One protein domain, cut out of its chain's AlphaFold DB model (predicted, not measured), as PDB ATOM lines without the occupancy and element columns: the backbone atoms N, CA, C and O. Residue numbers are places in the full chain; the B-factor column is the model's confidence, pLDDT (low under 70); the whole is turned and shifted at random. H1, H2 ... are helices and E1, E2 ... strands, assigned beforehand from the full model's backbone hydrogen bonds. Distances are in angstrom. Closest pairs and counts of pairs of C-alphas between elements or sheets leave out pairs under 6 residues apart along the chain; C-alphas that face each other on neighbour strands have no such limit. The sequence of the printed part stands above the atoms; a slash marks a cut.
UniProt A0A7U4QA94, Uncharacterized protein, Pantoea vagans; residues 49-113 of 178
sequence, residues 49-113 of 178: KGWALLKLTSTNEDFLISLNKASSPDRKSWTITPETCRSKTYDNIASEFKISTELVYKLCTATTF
ATOM      1  N   LYS A  49       4.113 -44.193  31.218       80.81
ATOM      2  CA  LYS A  49       5.174 -43.889  32.185       80.81
ATOM      3  C   LYS A  49       4.934 -42.549  32.889       80.81
ATOM      4  O   LYS A  49       4.787 -41.518  32.234       80.81
ATOM      5  N   GLY A  50       4.937 -42.568  34.222       84.25
ATOM      6  CA  GLY A  50       4.703 -41.375  35.047       84.25
ATOM      7  C   GLY A  50       3.228 -41.040  35.286       84.25
ATOM      8  O   GLY A  50       2.935 -39.959  35.800       84.25
ATOM      9  N   TRP A  51       2.320 -41.943  34.917       89.75
ATOM     10  CA  TRP A  51       0.897 -41.866  35.225       89.75
ATOM     11  C   TRP A  51       0.450 -43.074  36.046       89.75
ATOM     12  O   TRP A  51       1.089 -44.124  36.030       89.75
ATOM     13  N   ALA A  52      -0.651 -42.917  36.768       90.00
ATOM     14  CA  ALA A  52      -1.361 -43.993  37.438       90.00
ATOM     15  C   ALA A  52      -2.805 -43.997  36.935       90.00
ATOM     16  O   ALA A  52      -3.474 -42.968  37.014       90.00
ATOM     17  N   LEU A  53      -3.269 -45.131  36.404       91.00
ATOM     18  CA  LEU A  53      -4.691 -45.344  36.128       91.00
ATOM     19  C   LEU A  53      -5.347 -45.833  37.418       91.00
ATOM     20  O   LEU A  53      -4.985 -46.892  37.935       91.00
ATOM     21  N   LEU A  54      -6.261 -45.035  37.955       89.31
ATOM     22  CA  LEU A  54      -6.933 -45.281  39.222       89.31
ATOM     23  C   LEU A  54      -8.442 -45.180  39.038       89.31
ATOM     24  O   LEU A  54      -8.932 -44.535  38.114       89.31
ATOM     25  N   LYS A  55      -9.166 -45.801  39.965       91.62
ATOM     26  CA  LYS A  55     -10.619 -45.765  40.019       91.62
ATOM     27  C   LYS A  55     -11.077 -45.158  41.328       91.62
ATOM     28  O   LYS A  55     -10.681 -45.621  42.400       91.62
ATOM     29  N   LEU A  56     -11.928 -44.144  41.250       89.69
ATOM     30  CA  LEU A  56     -12.541 -43.558  42.428       89.69
ATOM     31  C   LEU A  56     -13.663 -44.481  42.916       89.69
ATOM     32  O   LEU A  56     -14.649 -44.688  42.222       89.69
ATOM     33  N   THR A  57     -13.525 -45.055  44.112       88.12
ATOM     34  CA  THR A  57     -14.478 -46.053  44.636       88.12
ATOM     35  C   THR A  57     -15.863 -45.490  44.943       88.12
ATOM     36  O   THR A  57     -16.837 -46.230  44.862       88.12
ATOM     37  N   SER A  58     -15.969 -44.205  45.283       86.75
ATOM     38  CA  SER A  58     -17.242 -43.547  45.600       86.75
ATOM     39  C   SER A  58     -18.109 -43.312  44.365       86.75
ATOM     40  O   SER A  58     -19.312 -43.553  44.411       86.75
ATOM     41  N   THR A  59     -17.506 -42.887  43.254       87.00
ATOM     42  CA  THR A  59     -18.231 -42.536  42.019       87.00
ATOM     43  C   THR A  59     -18.053 -43.556  40.898       87.00
ATOM     44  O   THR A  59     -18.727 -43.478  39.876       87.00
ATOM     45  N   ASN A  60     -17.193 -44.556  41.112       90.12
ATOM     46  CA  ASN A  60     -16.846 -45.608  40.161       90.12
ATOM     47  C   ASN A  60     -16.244 -45.070  38.846       90.12
ATOM     48  O   ASN A  60     -16.346 -45.729  37.811       90.12
ATOM     49  N   GLU A  61     -15.614 -43.894  38.894       88.38
ATOM     50  CA  GLU A  61     -15.002 -43.219  37.745       88.38
ATOM     51  C   GLU A  61     -13.510 -43.546  37.635       88.38
ATOM     52  O   GLU A  61     -12.767 -43.451  38.618       88.38
ATOM     53  N   ASP A  62     -13.066 -43.897  36.430       91.94
ATOM     54  CA  ASP A  62     -11.658 -44.140  36.124       91.94
ATOM     55  C   ASP A  62     -10.966 -42.836  35.702       91.94
ATOM     56  O   ASP A  62     -11.516 -42.029  34.945       91.94
ATOM     57  N   PHE A  63      -9.737 -42.630  36.165       92.56
ATOM     58  CA  PHE A  63      -8.943 -41.444  35.861       92.56
ATOM     59  C   PHE A  63      -7.447 -41.754  35.819       92.56
ATOM     60  O   PHE A  63      -6.941 -42.642  36.506       92.56
ATOM     61  N   LEU A  64      -6.719 -40.978  35.023       92.44
ATOM     62  CA  LEU A  64      -5.265 -40.975  34.992       92.44
ATOM     63  C   LEU A  64      -4.748 -39.816  35.841       92.44
ATOM     64  O   LEU A  64      -5.149 -38.673  35.634       92.44
ATOM     65  N   ILE A  65      -3.815 -40.084  36.750       92.12
ATOM     66  CA  ILE A  65      -3.149 -39.045  37.543       92.12
ATOM     67  C   ILE A  65      -1.634 -39.079  37.351       92.12
ATOM     68  O   ILE A  65      -1.023 -40.138  37.226       92.12
ATOM     69  N   SER A  66      -1.035 -37.896  37.305       91.88
ATOM     70  CA  SER A  66       0.402 -37.643  37.315       91.88
ATOM     71  C   SER A  66       0.689 -36.505  38.299       91.88
ATOM     72  O   SER A  66      -0.236 -35.855  38.781       91.88
ATOM     73  N   LEU A  67       1.964 -36.228  38.573       88.19
ATOM     74  CA  LEU A  67       2.389 -35.258  39.593       88.19
ATOM     75  C   LEU A  67       1.703 -33.891  39.477       88.19
ATOM     76  O   LEU A  67       1.284 -33.324  40.473       88.19
ATOM     77  N   ASN A  68       1.562 -33.382  38.252       88.31
ATOM     78  CA  ASN A  68       1.121 -32.004  38.021       88.31
ATOM     79  C   ASN A  68      -0.199 -31.918  37.246       88.31
ATOM     80  O   ASN A  68      -0.564 -30.838  36.783       88.31
ATOM     81  N   LYS A  69      -0.868 -33.048  36.987       92.25
ATOM     82  CA  LYS A  69      -2.098 -33.086  36.186       92.25
ATOM     83  C   LYS A  69      -2.838 -34.406  36.324       92.25
ATOM     84  O   LYS A  69      -2.227 -35.454  36.511       92.25
ATOM     85  N   ALA A  70      -4.143 -34.343  36.117       93.00
ATOM     86  CA  ALA A  70      -5.012 -35.496  35.957       93.00
ATOM     87  C   ALA A  70      -5.720 -35.441  34.601       93.00
ATOM     88  O   ALA A  70      -5.899 -34.369  34.026       93.00
ATOM     89  N   SER A  71      -6.097 -36.588  34.060       93.56
ATOM     90  CA  SER A  71      -6.707 -36.707  32.740       93.56
ATOM     91  C   SER A  71      -7.710 -37.847  32.718       93.56
ATOM     92  O   SER A  71      -7.623 -38.792  33.500       93.56
ATOM     93  N   SER A  72      -8.619 -37.792  31.755       91.38
ATOM     94  CA  SER A  72      -9.459 -38.932  31.415       91.38
ATOM     95  C   SER A  72      -8.615 -40.131  30.936       91.38
ATOM     96  O   SER A  72      -7.530 -39.911  30.379       91.38
ATOM     97  N   PRO A  73      -9.077 -41.386  31.100       87.12
ATOM     98  CA  PRO A  73      -8.343 -42.584  30.661       87.12
ATOM     99  C   PRO A  73      -7.992 -42.592  29.163       87.12
ATOM    100  O   PRO A  73      -6.909 -43.018  28.762       87.12
ATOM    101  N   ASP A  74      -8.873 -42.039  28.329       84.25
ATOM    102  CA  ASP A  74      -8.683 -41.864  26.883       84.25
ATOM    103  C   ASP A  74      -7.739 -40.698  26.522       84.25
ATOM    104  O   ASP A  74      -7.388 -40.531  25.352       84.25
ATOM    105  N   ARG A  75      -7.314 -39.890  27.507       79.44
ATOM    106  CA  ARG A  75      -6.407 -38.728  27.379       79.44
ATOM    107  C   ARG A  75      -6.891 -37.603  26.457       79.44
ATOM    108  O   ARG A  75      -6.114 -36.705  26.136       79.44
ATOM    109  N   LYS A  76      -8.145 -37.651  26.009       84.00
ATOM    110  CA  LYS A  76      -8.726 -36.683  25.067       84.00
ATOM    111  C   LYS A  76      -9.926 -35.953  25.646       84.00
ATOM    112  O   LYS A  76     -10.097 -34.777  25.348       84.00
ATOM    113  N   SER A  77     -10.735 -36.635  26.451       89.56
ATOM    114  CA  SER A  77     -11.993 -36.083  26.954       89.56
ATOM    115  C   SER A  77     -11.799 -34.896  27.896       89.56
ATOM    116  O   SER A  77     -12.515 -33.905  27.771       89.56
ATOM    117  N   TRP A  78     -10.834 -34.957  28.816       92.19
ATOM    118  CA  TRP A  78     -10.552 -33.841  29.720       92.19
ATOM    119  C   TRP A  78      -9.154 -33.922  30.332       92.19
ATOM    120  O   TRP A  78      -8.534 -34.984  30.413       92.19
ATOM    121  N   THR A  79      -8.652 -32.776  30.791       93.38
ATOM    122  CA  THR A  79      -7.406 -32.671  31.557       93.38
ATOM    123  C   THR A  79      -7.570 -31.600  32.629       93.38
ATOM    124  O   THR A  79      -7.955 -30.470  32.338       93.38
ATOM    125  N   ILE A  80      -7.259 -31.961  33.870       92.06
ATOM    126  CA  ILE A  80      -7.254 -31.076  35.030       92.06
ATOM    127  C   ILE A  80      -5.803 -30.765  35.383       92.06
ATOM    128  O   ILE A  80      -4.977 -31.662  35.559       92.06
ATOM    129  N   THR A  81      -5.504 -29.478  35.497       93.00
ATOM    130  CA  THR A  81      -4.215 -28.964  35.967       93.00
ATOM    131  C   THR A  81      -4.436 -28.072  37.192       93.00
ATOM    132  O   THR A  81      -5.557 -27.594  37.399       93.00
ATOM    133  N   PRO A  82      -3.386 -27.764  37.971       91.12
ATOM    134  CA  PRO A  82      -3.476 -26.803  39.071       91.12
ATOM    135  C   PRO A  82      -4.026 -25.436  38.634       91.12
ATOM    136  O   PRO A  82      -4.705 -24.757  39.398       91.12
ATOM    137  N   GLU A  83      -3.770 -25.032  37.388       91.62
ATOM    138  CA  GLU A  83      -4.286 -23.794  36.798       91.62
ATOM    139  C   GLU A  83      -5.805 -23.861  36.595       91.62
ATOM    140  O   GLU A  83      -6.528 -22.922  36.936       91.62
ATOM    141  N   THR A  84      -6.312 -24.998  36.111       90.56
ATOM    142  CA  THR A  84      -7.753 -25.260  35.978       90.56
ATOM    143  C   THR A  84      -8.445 -25.200  37.342       90.56
ATOM    144  O   THR A  84      -9.472 -24.540  37.482       90.56
ATOM    145  N   CYS A  85      -7.837 -25.807  38.364       91.06
ATOM    146  CA  CYS A  85      -8.365 -25.833  39.731       91.06
ATOM    147  C   CYS A  85      -8.377 -24.459  40.417       91.06
ATOM    148  O   CYS A  85      -9.186 -24.230  41.311       91.06
ATOM    149  N   ARG A  86      -7.493 -23.537  40.013       90.19
ATOM    150  CA  ARG A  86      -7.455 -22.157  40.535       90.19
ATOM    151  C   ARG A  86      -8.391 -21.205  39.795       90.19
ATOM    152  O   ARG A  86      -8.785 -20.191  40.362       90.19
ATOM    153  N   SER A  87      -8.694 -21.488  38.530       89.50
ATOM    154  CA  SER A  87      -9.441 -20.577  37.651       89.50
ATOM    155  C   SER A  87     -10.950 -20.823  37.629       89.50
ATOM    156  O   SER A  87     -11.700 -19.909  37.290       89.50
ATOM    157  N   LYS A  88     -11.412 -22.027  37.981       90.19
ATOM    158  CA  LYS A  88     -12.829 -22.415  37.938       90.19
ATOM    159  C   LYS A  88     -13.259 -23.056  39.258       90.19
ATOM    160  O   LYS A  88     -12.458 -23.673  39.951       90.19
ATOM    161  N   THR A  89     -14.543 -22.932  39.593       91.56
ATOM    162  CA  THR A  89     -15.147 -23.676  40.706       91.56
ATOM    163  C   THR A  89     -15.245 -25.162  40.365       91.56
ATOM    164  O   THR A  89     -15.366 -25.529  39.194       91.56
ATOM    165  N   TYR A  90     -15.231 -26.025  41.384       92.06
ATOM    166  CA  TYR A  90     -15.272 -27.475  41.179       92.06
ATOM    167  C   TYR A  90     -16.522 -27.935  40.419       92.06
ATOM    168  O   TYR A  90     -16.405 -28.761  39.519       92.06
ATOM    169  N   ASP A  91     -17.685 -27.337  40.690       92.31
ATOM    170  CA  ASP A  91     -18.934 -27.659  39.984       92.31
ATOM    171  C   ASP A  91     -18.899 -27.286  38.497       92.31
ATOM    172  O   ASP A  91     -19.433 -28.009  37.655       92.31
ATOM    173  N   ASN A  92     -18.229 -26.184  38.142       92.75
ATOM    174  CA  ASN A  92     -18.100 -25.777  36.742       92.75
ATOM    175  C   ASN A  92     -17.193 -26.739  35.968       92.75
ATOM    176  O   ASN A  92     -17.516 -27.104  34.840       92.75
ATOM    177  N   ILE A  93     -16.093 -27.181  36.585       91.31
ATOM    178  CA  ILE A  93     -15.189 -28.182  36.001       91.31
ATOM    179  C   ILE A  93     -15.924 -29.520  35.835       91.31
ATOM    180  O   ILE A  93     -15.846 -30.137  34.775       91.31
ATOM    181  N   ALA A  94     -16.665 -29.942  36.863       92.44
ATOM    182  CA  ALA A  94     -17.453 -31.172  36.857       92.44
ATOM    183  C   ALA A  94     -18.485 -31.178  35.720       92.44
ATOM    184  O   ALA A  94     -18.567 -32.136  34.951       92.44
ATOM    185  N   SER A  95     -19.211 -30.069  35.559       92.88
ATOM    186  CA  SER A  95     -20.197 -29.884  34.490       92.88
ATOM    187  C   SER A  95     -19.563 -29.883  33.092       92.88
ATOM    188  O   SER A  95     -20.041 -30.577  32.193       92.88
ATOM    189  N   GLU A  96     -18.454 -29.161  32.905       92.25
ATOM    190  CA  GLU A  96     -17.749 -29.058  31.618       92.25
ATOM    191  C   GLU A  96     -17.172 -30.402  31.163       92.25
ATOM    192  O   GLU A  96     -17.313 -30.784  29.999       92.25
ATOM    193  N   PHE A  97     -16.554 -31.139  32.087       91.56
ATOM    194  CA  PHE A  97     -15.912 -32.422  31.803       91.56
ATOM    195  C   PHE A  97     -16.847 -33.624  31.955       91.56
ATOM    196  O   PHE A  97     -16.445 -34.741  31.632       91.56
ATOM    197  N   LYS A  98     -18.096 -33.396  32.383       92.00
ATOM    198  CA  LYS A  98     -19.110 -34.430  32.643       92.00
ATOM    199  C   LYS A  98     -18.609 -35.514  33.603       92.00
ATOM    200  O   LYS A  98     -18.813 -36.702  33.364       92.00
ATOM    201  N   ILE A  99     -17.953 -35.085  34.675       92.38
ATOM    202  CA  ILE A  99     -17.448 -35.934  35.762       92.38
ATOM    203  C   ILE A  99     -18.044 -35.481  37.092       92.38
ATOM    204  O   ILE A  99     -18.574 -34.374  37.193       92.38
ATOM    205  N   SER A 100     -17.956 -36.309  38.125       93.56
ATOM    206  CA  SER A 100     -18.456 -35.928  39.447       93.56
ATOM    207  C   SER A 100     -17.665 -34.768  40.080       93.56
ATOM    208  O   SER A 100     -16.438 -34.679  39.973       93.56
ATOM    209  N   THR A 101     -18.357 -33.895  40.823       93.00
ATOM    210  CA  THR A 101     -17.707 -32.850  41.638       93.00
ATOM    211  C   THR A 101     -16.757 -33.456  42.673       93.00
ATOM    212  O   THR A 101     -15.708 -32.879  42.961       93.00
ATOM    213  N   GLU A 102     -17.077 -34.640  43.209       92.50
ATOM    214  CA  GLU A 102     -16.208 -35.342  44.157       92.50
ATOM    215  C   GLU A 102     -14.863 -35.719  43.521       92.50
ATOM    216  O   GLU A 102     -13.809 -35.500  44.129       92.50
ATOM    217  N   LEU A 103     -14.880 -36.232  42.286       92.38
ATOM    218  CA  LEU A 103     -13.662 -36.533  41.546       92.38
ATOM    219  C   LEU A 103     -12.845 -35.262  41.316       92.38
ATOM    220  O   LEU A 103     -11.652 -35.246  41.616       92.38
ATOM    221  N   VAL A 104     -13.478 -34.177  40.861       93.31
ATOM    222  CA  VAL A 104     -12.798 -32.885  40.665       93.31
ATOM    223  C   VAL A 104     -12.133 -32.407  41.952       93.31
ATOM    224  O   VAL A 104     -10.963 -32.028  41.922       93.31
ATOM    225  N   TYR A 105     -12.839 -32.462  43.083       93.00
ATOM    226  CA  TYR A 105     -12.299 -32.056  44.379       93.00
ATOM    227  C   TYR A 105     -11.041 -32.855  44.748       93.00
ATOM    228  O   TYR A 105     -10.011 -32.267  45.097       93.00
ATOM    229  N   LYS A 106     -11.093 -34.188  44.627       91.44
ATOM    230  CA  LYS A 106      -9.945 -35.059  44.929       91.44
ATOM    231  C   LYS A 106      -8.776 -34.806  43.984       91.44
ATOM    232  O   LYS A 106      -7.647 -34.674  44.446       91.44
ATOM    233  N   LEU A 107      -9.038 -34.677  42.683       92.31
ATOM    234  CA  LEU A 107      -8.001 -34.414  41.685       92.31
ATOM    235  C   LEU A 107      -7.355 -33.042  41.881       92.31
ATOM    236  O   LEU A 107      -6.132 -32.926  41.807       92.31
ATOM    237  N   CYS A 108      -8.145 -32.010  42.169       91.69
ATOM    238  CA  CYS A 108      -7.622 -30.676  42.436       91.69
ATOM    239  C   CYS A 108      -6.804 -30.624  43.724       91.69
ATOM    240  O   CYS A 108      -5.755 -29.983  43.739       91.69
ATOM    241  N   THR A 109      -7.227 -31.337  44.768       90.81
ATOM    242  CA  THR A 109      -6.455 -31.466  46.010       90.81
ATOM    243  C   THR A 109      -5.120 -32.162  45.728       90.81
ATOM    244  O   THR A 109      -4.063 -31.569  45.935       90.81
ATOM    245  N   ALA A 110      -5.164 -33.357  45.137       88.88
ATOM    246  CA  ALA A 110      -3.977 -34.160  44.859       88.88
ATOM    247  C   ALA A 110      -2.966 -33.441  43.945       88.88
ATOM    248  O   ALA A 110      -1.768 -33.474  44.192       88.88
ATOM    249  N   THR A 111      -3.432 -32.748  42.901       88.12
ATOM    250  CA  THR A 111      -2.531 -32.085  41.936       88.12
ATOM    251  C   THR A 111      -2.025 -30.714  42.389       88.12
ATOM    252  O   THR A 111      -1.025 -30.235  41.858       88.12
ATOM    253  N   THR A 112      -2.697 -30.054  43.340       87.56
ATOM    254  CA  THR A 112      -2.335 -28.687  43.765       87.56
ATOM    255  C   THR A 112      -1.463 -28.669  45.020       87.56
ATOM    256  O   THR A 112      -0.619 -27.776  45.157       87.56
ATOM    257  N   PHE A 113      -1.657 -29.612  45.944       86.81
ATOM    258  CA  PHE A 113      -0.926 -29.639  47.210       86.81
ATOM    259  C   PHE A 113       0.352 -30.471  47.110       86.81
ATOM    260  O   PHE A 113       0.323 -31.663  46.830       86.81
TER     261      PHE A 113
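AT A GLANCE: This is residues 49 to 113 of the 178 residues of an uncharacterized protein of Pantoea vagans (UniProt A0A7U4QA94). A small antiparallel sheet, E1 E2 E3, has helix H3 over one face, running along its strands, and the short helices H1 and H2 pack on opposite end parts of H3. The strands form a meander, each the antiparallel neighbour of the one before. The 65 printed residues run E1 E2 E3 H1 H2 H3, mixed helices and strands, compact with a radius of gyration of the C-alphas of 10.5 A, spanning 29 by 22 by 21 A.

HOW THE PARTS SIT: Look first at the hairpin of E1, residues 52 to 56, and E2, residues 61 to 66: N 54 and O 63 are 2.9 A apart. E2 and E3, residues 69 to 71, form another hairpin, with N 64 and O 71 at 2.8 A. H3, residues 101 to 112, is on the sheet over E2, at a height of 9.5 A. Its residues 108 to 112 alone touch H1, residues 82 to 87; the closest C-alphas, of Pro 82 and Thr 112, are 5.2 A apart. Its residues 101 to 105 alone touch H2, residues 90 to 97, about perpendicular at 77 degrees; the closest C-alphas, of Ala 94 and Thr 101, are 5.1 A apart. In H1, H2 and H3 every O i to N i+4 pair is within hydrogen-bond range.

IN THESE COORDINATES: Find C-alpha 52 at (-1.361, -43.993, 37.438), where E1 begins. E2 runs 16.4 A; H3 runs 16.1 A to C-alpha 112 at (-2.335, -28.687, 43.765).

THE WHOLE: The C-alphas farthest apart, of Lys 49 and Asp 91, are 30.1 A apart. The printed part has no cut, no link is long, and no printed residue is under 70 in pLDDT.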